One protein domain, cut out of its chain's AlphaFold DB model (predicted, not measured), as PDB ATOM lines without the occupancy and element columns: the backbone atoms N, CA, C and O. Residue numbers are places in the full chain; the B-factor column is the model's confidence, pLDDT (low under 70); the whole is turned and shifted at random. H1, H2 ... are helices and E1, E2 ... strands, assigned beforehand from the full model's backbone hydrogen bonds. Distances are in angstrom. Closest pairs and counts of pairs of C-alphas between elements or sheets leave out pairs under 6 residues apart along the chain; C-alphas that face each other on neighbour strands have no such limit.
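Overview. This is residues 7 to 75 of the 85 residues of an uncharacterized protein of Amborella trichopoda (UniProt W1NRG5). With little regular structure, this is a wide loop of mostly unnamed chain: strands E1 and E2 pair side by side at its base, short helix H2 lies toward the far end, and helix H1 is at the base end, its residues 7 to 13 sticking out. The printed part has 69 residues, 25 in named elements, in the order H1, E1, H2, E2; the class is mixed and the sheet antiparallel. It is loose, radius of gyration of the C-alphas 16.0 A, and elongated, spanning 45 by 26 by 22 A.

Along the chain. H1, residues 7 to 19, begins at C-alpha 7 (143.562, 72.828, 211.030) and is 18.4 A long. E1 is residues 28 to 31, 10.2 A. H2 is residues 50 to 53, 5.4 A. E2, residues 71 to 74, 9.4 A, ends at C-alpha 74 (159.572, 68.215, 200.585).

Arrangement. E1 and E2 are antiparallel at 155 degrees; N 72 and O 30 are 2.9 A apart, within hydrogen-bond range. H1 is apart from H2 and E2. In H1 every O i to N i+4 pair is within range; H2 is too short for one.

Size, cuts and confidence. The C-alphas of Lys 23 and Pro 44 are farthest apart, 45.2 A. The printed part has no cut. Links E1 to H2 and H2 to E2 are long. Mean pLDDT of the printed part is 70.8; residues 42 to 49 and 59 to 70 are among those under 70.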
ATOM      1  N   GLN A   7     143.848  73.134 212.431       77.50
ATOM      2  CA  GLN A   7     143.562  72.828 211.030       77.50
ATOM      3  C   GLN A   7     143.537  74.089 210.163       77.50
ATOM      4  O   GLN A   7     144.036  74.086 209.038       77.50
ATOM      5  N   LYS A   8     143.009  75.197 210.695       85.81
ATOM      6  CA  LYS A   8     143.002  76.493 210.005       85.81
ATOM      7  C   LYS A   8     144.423  77.033 209.843       85.81
ATOM      8  O   LYS A   8     144.755  77.526 208.766       85.81
ATOM      9  N   PHE A   9     145.260  76.897 210.872       83.38
ATOM     10  CA  PHE A   9     146.676  77.261 210.799       83.38
ATOM     11  C   PHE A   9     147.407  76.445 209.725       83.38
ATOM     12  O   PHE A   9     147.996  77.027 208.813       83.38
ATOM     13  N   ARG A  10     147.287  75.109 209.765       79.56
ATOM     14  CA  ARG A  10     147.902  74.206 208.775       79.56
ATOM     15  C   ARG A  10     147.479  74.551 207.346       79.56
ATOM     16  O   ARG A  10     148.328  74.660 206.465       79.56
ATOM     17  N   LEU A  11     146.187  74.798 207.122       84.56
ATOM     18  CA  LEU A  11     145.662  75.184 205.810       84.56
ATOM     19  C   LEU A  11     146.238  76.527 205.329       84.56
ATOM     20  O   LEU A  11     146.615  76.660 204.165       84.56
ATOM     21  N   ASN A  12     146.311  77.525 206.212       86.56
ATOM     22  CA  ASN A  12     146.863  78.840 205.879       86.56
ATOM     23  C   ASN A  12     148.362  78.767 205.570       86.56
ATOM     24  O   ASN A  12     148.815  79.365 204.592       86.56
ATOM     25  N   PHE A  13     149.110  77.993 206.353       83.06
ATOM     26  CA  PHE A  13     150.528  77.744 206.119       83.06
ATOM     27  C   PHE A  13     150.760  77.056 204.765       83.06
ATOM     28  O   PHE A  13     151.583  77.512 203.970       83.06
ATOM     29  N   LEU A  14     149.960  76.034 204.443       79.69
ATOM     30  CA  LEU A  14     150.001  75.349 203.148       79.69
ATOM     31  C   LEU A  14     149.740  76.317 201.984       79.69
ATOM     32  O   LEU A  14     150.499  76.347 201.018       79.69
ATOM     33  N   LYS A  15     148.699  77.155 202.090       84.62
ATOM     34  CA  LYS A  15     148.381  78.179 201.078       84.62
ATOM     35  C   LYS A  15     149.546  79.143 200.871       84.62
ATOM     36  O   LYS A  15     149.917  79.408 199.730       84.62
ATOM     37  N   MET A  16     150.152  79.625 201.955       84.50
ATOM     38  CA  MET A  16     151.329  80.499 201.906       84.50
ATOM     39  C   MET A  16     152.508  79.852 201.171       84.50
ATOM     40  O   MET A  16     153.150  80.498 200.340       84.50
ATOM     41  N   LEU A  17     152.775  78.571 201.437       77.44
ATOM     42  CA  LEU A  17     153.832  77.819 200.762       77.44
ATOM     43  C   LEU A  17     153.557  77.628 199.268       77.44
ATOM     44  O   LEU A  17     154.496  77.672 198.474       77.44
ATOM     45  N   LEU A  18     152.294  77.422 198.887       76.31
ATOM     46  CA  LEU A  18     151.891  77.228 197.494       76.31
ATOM     47  C   LEU A  18     151.962  78.529 196.685       76.31
ATOM     48  O   LEU A  18     152.487  78.516 195.576       76.31
ATOM     49  N   ILE A  19     151.510  79.657 197.247       82.94
ATOM     50  CA  ILE A  19     151.505  80.966 196.562       82.94
ATOM     51  C   ILE A  19     152.916  81.393 196.141       82.94
ATOM     52  O   ILE A  19     153.100  81.996 195.086       82.94
ATOM     53  N   ARG A  20     153.932  81.080 196.952       74.38
ATOM     54  CA  ARG A  20     155.318  81.482 196.671       74.38
ATOM     55  C   ARG A  20     156.025  80.608 195.627       74.38
ATOM     56  O   ARG A  20     157.140  80.944 195.232       74.38
ATOM     57  N   ARG A  21     155.422  79.508 195.156       69.31
ATOM     58  CA  ARG A  21     156.055  78.591 194.191       69.31
ATOM     59  C   ARG A  21     155.592  78.870 192.765       69.31
ATOM     60  O   ARG A  21     154.410  78.790 192.456       69.31
ATOM     61  N   ARG A  22     156.551  79.111 191.862       68.62
ATOM     62  CA  ARG A  22     156.292  79.254 190.415       68.62
ATOM     63  C   ARG A  22     155.929  77.929 189.736       68.62
ATOM     64  O   ARG A  22     155.143  77.924 188.799       68.62
ATOM     65  N   LYS A  23     156.507  76.814 190.198       72.06
ATOM     66  CA  LYS A  23     156.233  75.456 189.708       72.06
ATOM     67  C   LYS A  23     155.585  74.663 190.835       72.06
ATOM     68  O   LYS A  23     156.171  74.536 191.909       72.06
ATOM     69  N   GLN A  24     154.377  74.159 190.604       68.62
ATOM     70  CA  GLN A  24     153.701  73.303 191.571       68.62
ATOM     71  C   GLN A  24     154.365  71.926 191.544       68.62
ATOM     72  O   GLN A  24     154.195  71.154 190.606       68.62
ATOM     73  N   VAL A  25     155.188  71.661 192.553       69.12
ATOM     74  CA  VAL A  25     155.704  70.326 192.848       69.12
ATOM     75  C   VAL A  25     154.749  69.683 193.855       69.12
ATOM     76  O   VAL A  25     154.314  70.395 194.769       69.12
ATOM     77  N   PRO A  26     154.422  68.384 193.719       73.19
ATOM     78  CA  PRO A  26     153.682  67.662 194.744       73.19
ATOM     79  C   PRO A  26     154.325  67.877 196.113       73.19
ATOM     80  O   PRO A  26     155.516  67.639 196.297       73.19
ATOM     81  N   LEU A  27     153.539  68.378 197.061       70.19
ATOM     82  CA  LEU A  27     153.988  68.539 198.431       70.19
ATOM     83  C   LEU A  27     153.886  67.180 199.119       70.19
ATOM     84  O   LEU A  27     152.780  66.668 199.288       70.19
ATOM     85  N   THR A  28     155.014  66.611 199.523       77.25
ATOM     86  CA  THR A  28     155.027  65.405 200.351       77.25
ATOM     87  C   THR A  28     155.467  65.753 201.762       77.25
ATOM     88  O   THR A  28     156.319  66.619 201.986       77.25
ATOM     89  N   VAL A  29     154.807  65.107 202.717       76.62
ATOM     90  CA  VAL A  29     155.068  65.256 204.142       76.62
ATOM     91  C   VAL A  29     155.407  63.878 204.676       76.62
ATOM     92  O   VAL A  29     154.596  62.961 204.562       76.62
ATOM     93  N   GLU A  30     156.590  63.747 205.256       81.00
ATOM     94  CA  GLU A  30     157.011  62.528 205.941       81.00
ATOM     95  C   GLU A  30     157.186  62.807 207.432       81.00
ATOM     96  O   GLU A  30     157.658  63.876 207.827       81.00
ATOM     97  N   LEU A  31     156.808  61.833 208.263       77.75
ATOM     98  CA  LEU A  31     157.123  61.860 209.688       77.75
ATOM     99  C   LEU A  31     158.633  61.715 209.843       77.75
ATOM    100  O   LEU A  31     159.219  60.736 209.376       77.75
ATOM    101  N   SER A  32     159.265  62.681 210.498       74.69
ATOM    102  CA  SER A  32     160.689  62.599 210.769       74.69
ATOM    103  C   SER A  32     160.969  61.990 212.138       74.69
ATOM    104  O   SER A  32     160.090  61.814 212.985       74.69
ATOM    105  N   LYS A  33     162.231  61.609 212.341       77.00
ATOM    106  CA  LYS A  33     162.682  61.074 213.624       77.00
ATOM    107  C   LYS A  33     162.647  62.190 214.680       77.00
ATOM    108  O   LYS A  33     162.985  63.327 214.349       77.00
ATOM    109  N   PRO A  34     162.297  61.876 215.941       73.25
ATOM    110  CA  PRO A  34     162.409  62.817 217.052       73.25
ATOM    111  C   PRO A  34     163.781  63.499 217.087       73.25
ATOM    112  O   PRO A  34     164.800  62.840 216.838       73.25
ATOM    113  N   VAL A  35     163.828  64.797 217.402       72.31
ATOM    114  CA  VAL A  35     165.104  65.512 217.493       72.31
ATOM    115  C   VAL A  35     165.830  65.025 218.746       72.31
ATOM    116  O   VAL A  35     165.383  65.235 219.868       72.31
ATOM    117  N   THR A  36     166.970  64.357 218.566       74.56
ATOM    118  CA  THR A  36     167.720  63.741 219.676       74.56
ATOM    119  C   THR A  36     168.439  64.756 220.562       74.56
ATOM    120  O   THR A  36     168.669  64.481 221.737       74.56
ATOM    121  N   ASN A  37     168.797  65.923 220.021       71.31
ATOM    122  CA  ASN A  37     169.473  66.993 220.753       71.31
ATOM    123  C   ASN A  37     168.859  68.363 220.407       71.31
ATOM    124  O   ASN A  37     169.437  69.121 219.619       71.31
ATOM    125  N   PRO A  38     167.656  68.665 220.922       71.19
ATOM    126  CA  PRO A  38     166.983  69.930 220.657       71.19
ATOM    127  C   PRO A  38     167.786  71.110 221.221       71.19
ATOM    128  O   PRO A  38     168.392  71.039 222.293       71.19
ATOM    129  N   ARG A  39     167.795  72.223 220.482       68.69
ATOM    130  CA  ARG A  39     168.400  73.473 220.950       68.69
ATOM    131  C   ARG A  39     167.429  74.188 221.881       68.69
ATOM    132  O   ARG A  39     166.325  74.536 221.479       68.69
ATOM    133  N   TYR A  40     167.882  74.438 223.100       73.12
ATOM    134  CA  TYR A  40     167.167  75.234 224.091       73.12
ATOM    135  C   TYR A  40     167.798  76.616 224.214       73.12
ATOM    136  O   TYR A  40     168.974  76.794 223.876       73.12
ATOM    137  N   GLN A  41     167.047  77.571 224.763       73.75
ATOM    138  CA  GLN A  41     167.644  78.816 225.248       73.75
ATOM    139  C   GLN A  41     168.780  78.490 226.233       73.75
ATOM    140  O   GLN A  41     168.610  77.671 227.140       73.75
ATOM    141  N   GLY A  42     169.957  79.084 226.020       66.75
ATOM    142  CA  GLY A  42     171.137  78.837 226.848       66.75
ATOM    143  C   GLY A  42     170.984  79.387 228.267       66.75
ATOM    144  O   GLY A  42     170.433  80.470 228.461       66.75
ATOM    145  N   VAL A  43     171.521  78.654 229.248       58.00
ATOM    146  CA  VAL A  43     171.761  79.141 230.615       58.00
ATOM    147  C   VAL A  43     173.269  79.006 230.889       58.00
ATOM    148  O   VAL A  43     173.765  77.879 230.889       58.00
ATOM    149  N   PRO A  44     174.021  80.108 231.085       58.25
ATOM    150  CA  PRO A  44     173.592  81.506 231.006       58.25
ATOM    151  C   PRO A  44     173.251  81.910 229.557       58.25
ATOM    152  O   PRO A  44     173.684  81.234 228.620       58.25
ATOM    153  N   PRO A  45     172.484  82.995 229.343       58.62
ATOM    154  CA  PRO A  45     172.102  83.423 228.004       58.62
ATOM    155  C   PRO A  45     173.353  83.795 227.204       58.62
ATOM    156  O   PRO A  45     173.951  84.855 227.387       58.62
ATOM    157  N   THR A  46     173.768  82.921 226.288       60.25
ATOM    158  CA  THR A  46     174.723  83.286 225.244       60.25
ATOM    159  C   THR A  46     174.046  84.332 224.375       60.25
ATOM    160  O   THR A  46     173.105  83.976 223.675       60.25
ATOM    161  N   ARG A  47     174.484  85.597 224.481       60.19
ATOM    162  CA  ARG A  47     174.056  86.766 223.687       60.19
ATOM    163  C   ARG A  47     172.581  86.683 223.256       60.19
ATOM    164  O   ARG A  47     172.281  86.124 222.204       60.19
ATOM    165  N   SER A  48     171.678  87.242 224.063       59.34
ATOM    166  CA  SER A  48     170.253  87.350 223.726       59.34
ATOM    167  C   SER A  48     170.096  87.939 222.322       59.34
ATOM    168  O   SER A  48     170.382  89.113 222.091       59.34
ATOM    169  N   SER A  49     169.707  87.101 221.365       68.06
ATOM    170  CA  SER A  49     169.194  87.554 220.083       68.06
ATOM    171  C   SER A  49     167.679  87.475 220.155       68.06
ATOM    172  O   SER A  49     167.145  86.547 220.760       68.06
ATOM    173  N   GLU A  50     166.992  88.412 219.505       70.44
ATOM    174  CA  GLU A  50     165.532  88.377 219.368       70.44
ATOM    175  C   GLU A  50     165.073  86.997 218.869       70.44
ATOM    176  O   GLU A  50     164.134  86.417 219.394       70.44
ATOM    177  N   ALA A  51     165.827  86.393 217.943       68.12
ATOM    178  CA  ALA A  51     165.578  85.041 217.450       68.12
ATOM    179  C   ALA A  51     165.662  83.944 218.533       68.12
ATOM    180  O   ALA A  51     164.920  82.968 218.465       68.12
ATOM    181  N   MET A  52     166.551  84.079 219.523       70.62
ATOM    182  CA  MET A  52     166.712  83.107 220.610       70.62
ATOM    183  C   MET A  52     165.588  83.206 221.649       70.62
ATOM    184  O   MET A  52     165.240  82.196 222.256       70.62
ATOM    185  N   GLU A  53     164.983  84.385 221.831       71.50
ATOM    186  CA  GLU A  53     163.878  84.602 222.782       71.50
ATOM    187  C   GLU A  53     162.607  83.820 222.423       71.50
ATOM    188  O   GLU A  53     161.829  83.471 223.311       71.50
ATOM    189  N   TRP A  54     162.435  83.465 221.147       70.50
ATOM    190  CA  TRP A  54     161.327  82.632 220.673       70.50
ATOM    191  C   TRP A  54     161.546  81.124 220.885       70.50
ATOM    192  O   TRP A  54     160.600  80.348 220.760       70.50
ATOM    193  N   CYS A  55     162.770  80.672 221.190       68.12
ATOM    194  CA  CYS A  55     163.047  79.251 221.430       68.12
ATOM    195  C   CYS A  55     162.529  78.788 222.807       68.12
ATOM    196  O   CYS A  55     162.482  79.578 223.744       68.12
ATOM    197  N   PRO A  56     162.187  77.506 223.002       69.06
ATOM    198  CA  PRO A  56     161.783  77.008 224.315       69.06
ATOM    199  C   PRO A  56     162.938  77.040 225.335       69.06
ATOM    200  O   PRO A  56     164.094  76.722 225.025       69.06
ATOM    201  N   LYS A  57     162.616  77.396 226.585       73.88
ATOM    202  CA  LYS A  57     163.517  77.247 227.741       73.88
ATOM    203  C   LYS A  57     163.569  75.782 228.164       73.88
ATOM    204  O   LYS A  57     162.537  75.119 228.183       73.88
ATOM    205  N   ARG A  58     164.754  75.292 228.545       71.25
ATOM    206  CA  ARG A  58     164.942  73.895 228.971       71.25
ATOM    207  C   ARG A  58     164.047  73.522 230.160       71.25
ATOM    208  O   ARG A  58     163.401  72.485 230.123       71.25
ATOM    209  N   ASP A  59     163.966  74.394 231.159       68.88
ATOM    210  CA  ASP A  59     163.354  74.075 232.460       68.88
ATOM    211  C   ASP A  59     161.813  74.131 232.455       68.88
ATOM    212  O   ASP A  59     161.176  73.761 233.435       68.88
ATOM    213  N   GLY A  60     161.208  74.590 231.353       64.12
ATOM    214  CA  GLY A  60     159.753  74.644 231.152       64.12
ATOM    215  C   GLY A  60     159.264  73.811 229.967       64.12
ATOM    216  O   GLY A  60     158.093  73.898 229.605       64.12
ATOM    217  N   TYR A  61     160.148  73.039 229.327       63.28
ATOM    218  CA  TYR A  61     159.773  72.156 228.229       63.28
ATOM    219  C   TYR A  61     159.221  70.843 228.794       63.28
ATOM    220  O   TYR A  61     159.967  69.906 229.079       63.28
ATOM    221  N   VAL A  62     157.900  70.774 228.963       60.66
ATOM    222  CA  VAL A  62     157.207  69.520 229.259       60.66
ATOM    223  C   VAL A  62     157.026  68.789 227.934       60.66
ATOM    224  O   VAL A  62     156.199  69.160 227.105       60.66
ATOM    225  N   LYS A  63     157.847  67.761 227.714       58.72
ATOM    226  CA  LYS A  63     157.831  66.951 226.488       58.72
ATOM    227  C   LYS A  63     156.455  66.326 226.209       58.72
ATOM    228  O   LYS A  63     156.124  66.095 225.056       58.72
ATOM    229  N   ASP A  64     155.664  66.097 227.254       59.81
ATOM    230  CA  ASP A  64     154.336  65.490 227.153       59.81
ATOM    231  C   ASP A  64     153.230  66.498 226.787       59.81
ATOM    232  O   ASP A  64     152.189  66.094 226.270       59.81
ATOM    233  N   ASP A  65     153.454  67.804 226.985       57.69
ATOM    234  CA  ASP A  65     152.466  68.850 226.666       57.69
ATOM    235  C   ASP A  65     152.425  69.173 225.165       57.69
ATOM    236  O   ASP A  65     151.449  69.730 224.656       57.69
ATOM    237  N   PHE A  66     153.481  68.807 224.434       55.22
ATOM    238  CA  PHE A  66     153.605  69.039 223.004       55.22
ATOM    239  C   PHE A  66     153.852  67.719 222.281       55.22
ATOM    240  O   PHE A  66     154.922  67.128 222.391       55.22
ATOM    241  N   ALA A  67     152.887  67.288 221.465       57.47
ATOM    242  CA  ALA A  67     153.158  66.270 220.461       57.47
ATOM    243  C   ALA A  67     154.207  66.836 219.491       57.47
ATOM    244  O   ALA A  67     153.920  67.758 218.726       57.47
ATOM    245  N   GLU A  68     155.442  66.338 219.570       60.31
ATOM    246  CA  GLU A  68     156.537  66.747 218.691       60.31
ATOM    247  C   GLU A  68     156.236  66.267 217.260       60.31
ATOM    248  O   GLU A  68     156.604  65.169 216.845       60.31
ATOM    249  N   GLU A  69     155.504  67.084 216.502       62.72
ATOM    250  CA  GLU A  69     155.213  66.852 215.088       62.72
ATOM    251  C   GLU A  69     156.438  67.252 214.252       62.72
ATOM    252  O   GLU A  69     156.444  68.284 213.576       62.72
ATOM    253  N   ASN A  70     157.510  66.455 214.300       69.00
ATOM    254  CA  ASN A  70     158.626  66.668 213.386       69.00
ATOM    255  C   ASN A  70     158.241  66.155 211.991       69.00
ATOM    256  O   ASN A  70     158.020  64.963 211.771       69.00
ATOM    257  N   LEU A  71     158.141  67.082 211.041       73.06
ATOM    258  CA  LEU A  71     157.700  66.815 209.676       73.06
ATOM    259  C   LEU A  71     158.807  67.212 208.698       73.06
ATOM    260  O   LEU A  71     159.307  68.339 208.746       73.06
ATOM    261  N   TYR A  72     159.162  66.318 207.776       71.38
ATOM    262  CA  TYR A  72     159.918  66.702 206.588       71.38
ATOM    263  C   TYR A  72     158.952  67.169 205.512       71.38
ATOM    264  O   TYR A  72     158.113  66.409 205.031       71.38
ATOM    265  N   LEU A  73     159.077  68.442 205.149       71.62
ATOM    266  CA  LEU A  73     158.312  69.055 204.080       71.62
ATOM    267  C   LEU A  73     159.164  69.087 202.813       71.62
ATOM    268  O   LEU A  73     160.034  69.947 202.672       71.62
ATOM    269  N   TYR A  74     158.894  68.187 201.875       70.62
ATOM    270  CA  TYR A  74     159.572  68.215 200.585       70.62
ATOM    271  C   TYR A  74     158.911  69.269 199.702       70.62
ATOM    272  O   TYR A  74     157.738  69.189 199.322       70.62
ATOM    273  N   THR A  75     159.663  70.334 199.441       65.69
ATOM    274  CA  THR A  75     159.199  71.486 198.662       65.69
ATOM    275  C   THR A  75     159.701  71.470 197.218       65.69
ATOM    276  O   THR A  75     159.161  72.195 196.379       65.69
TER     277      THR A  75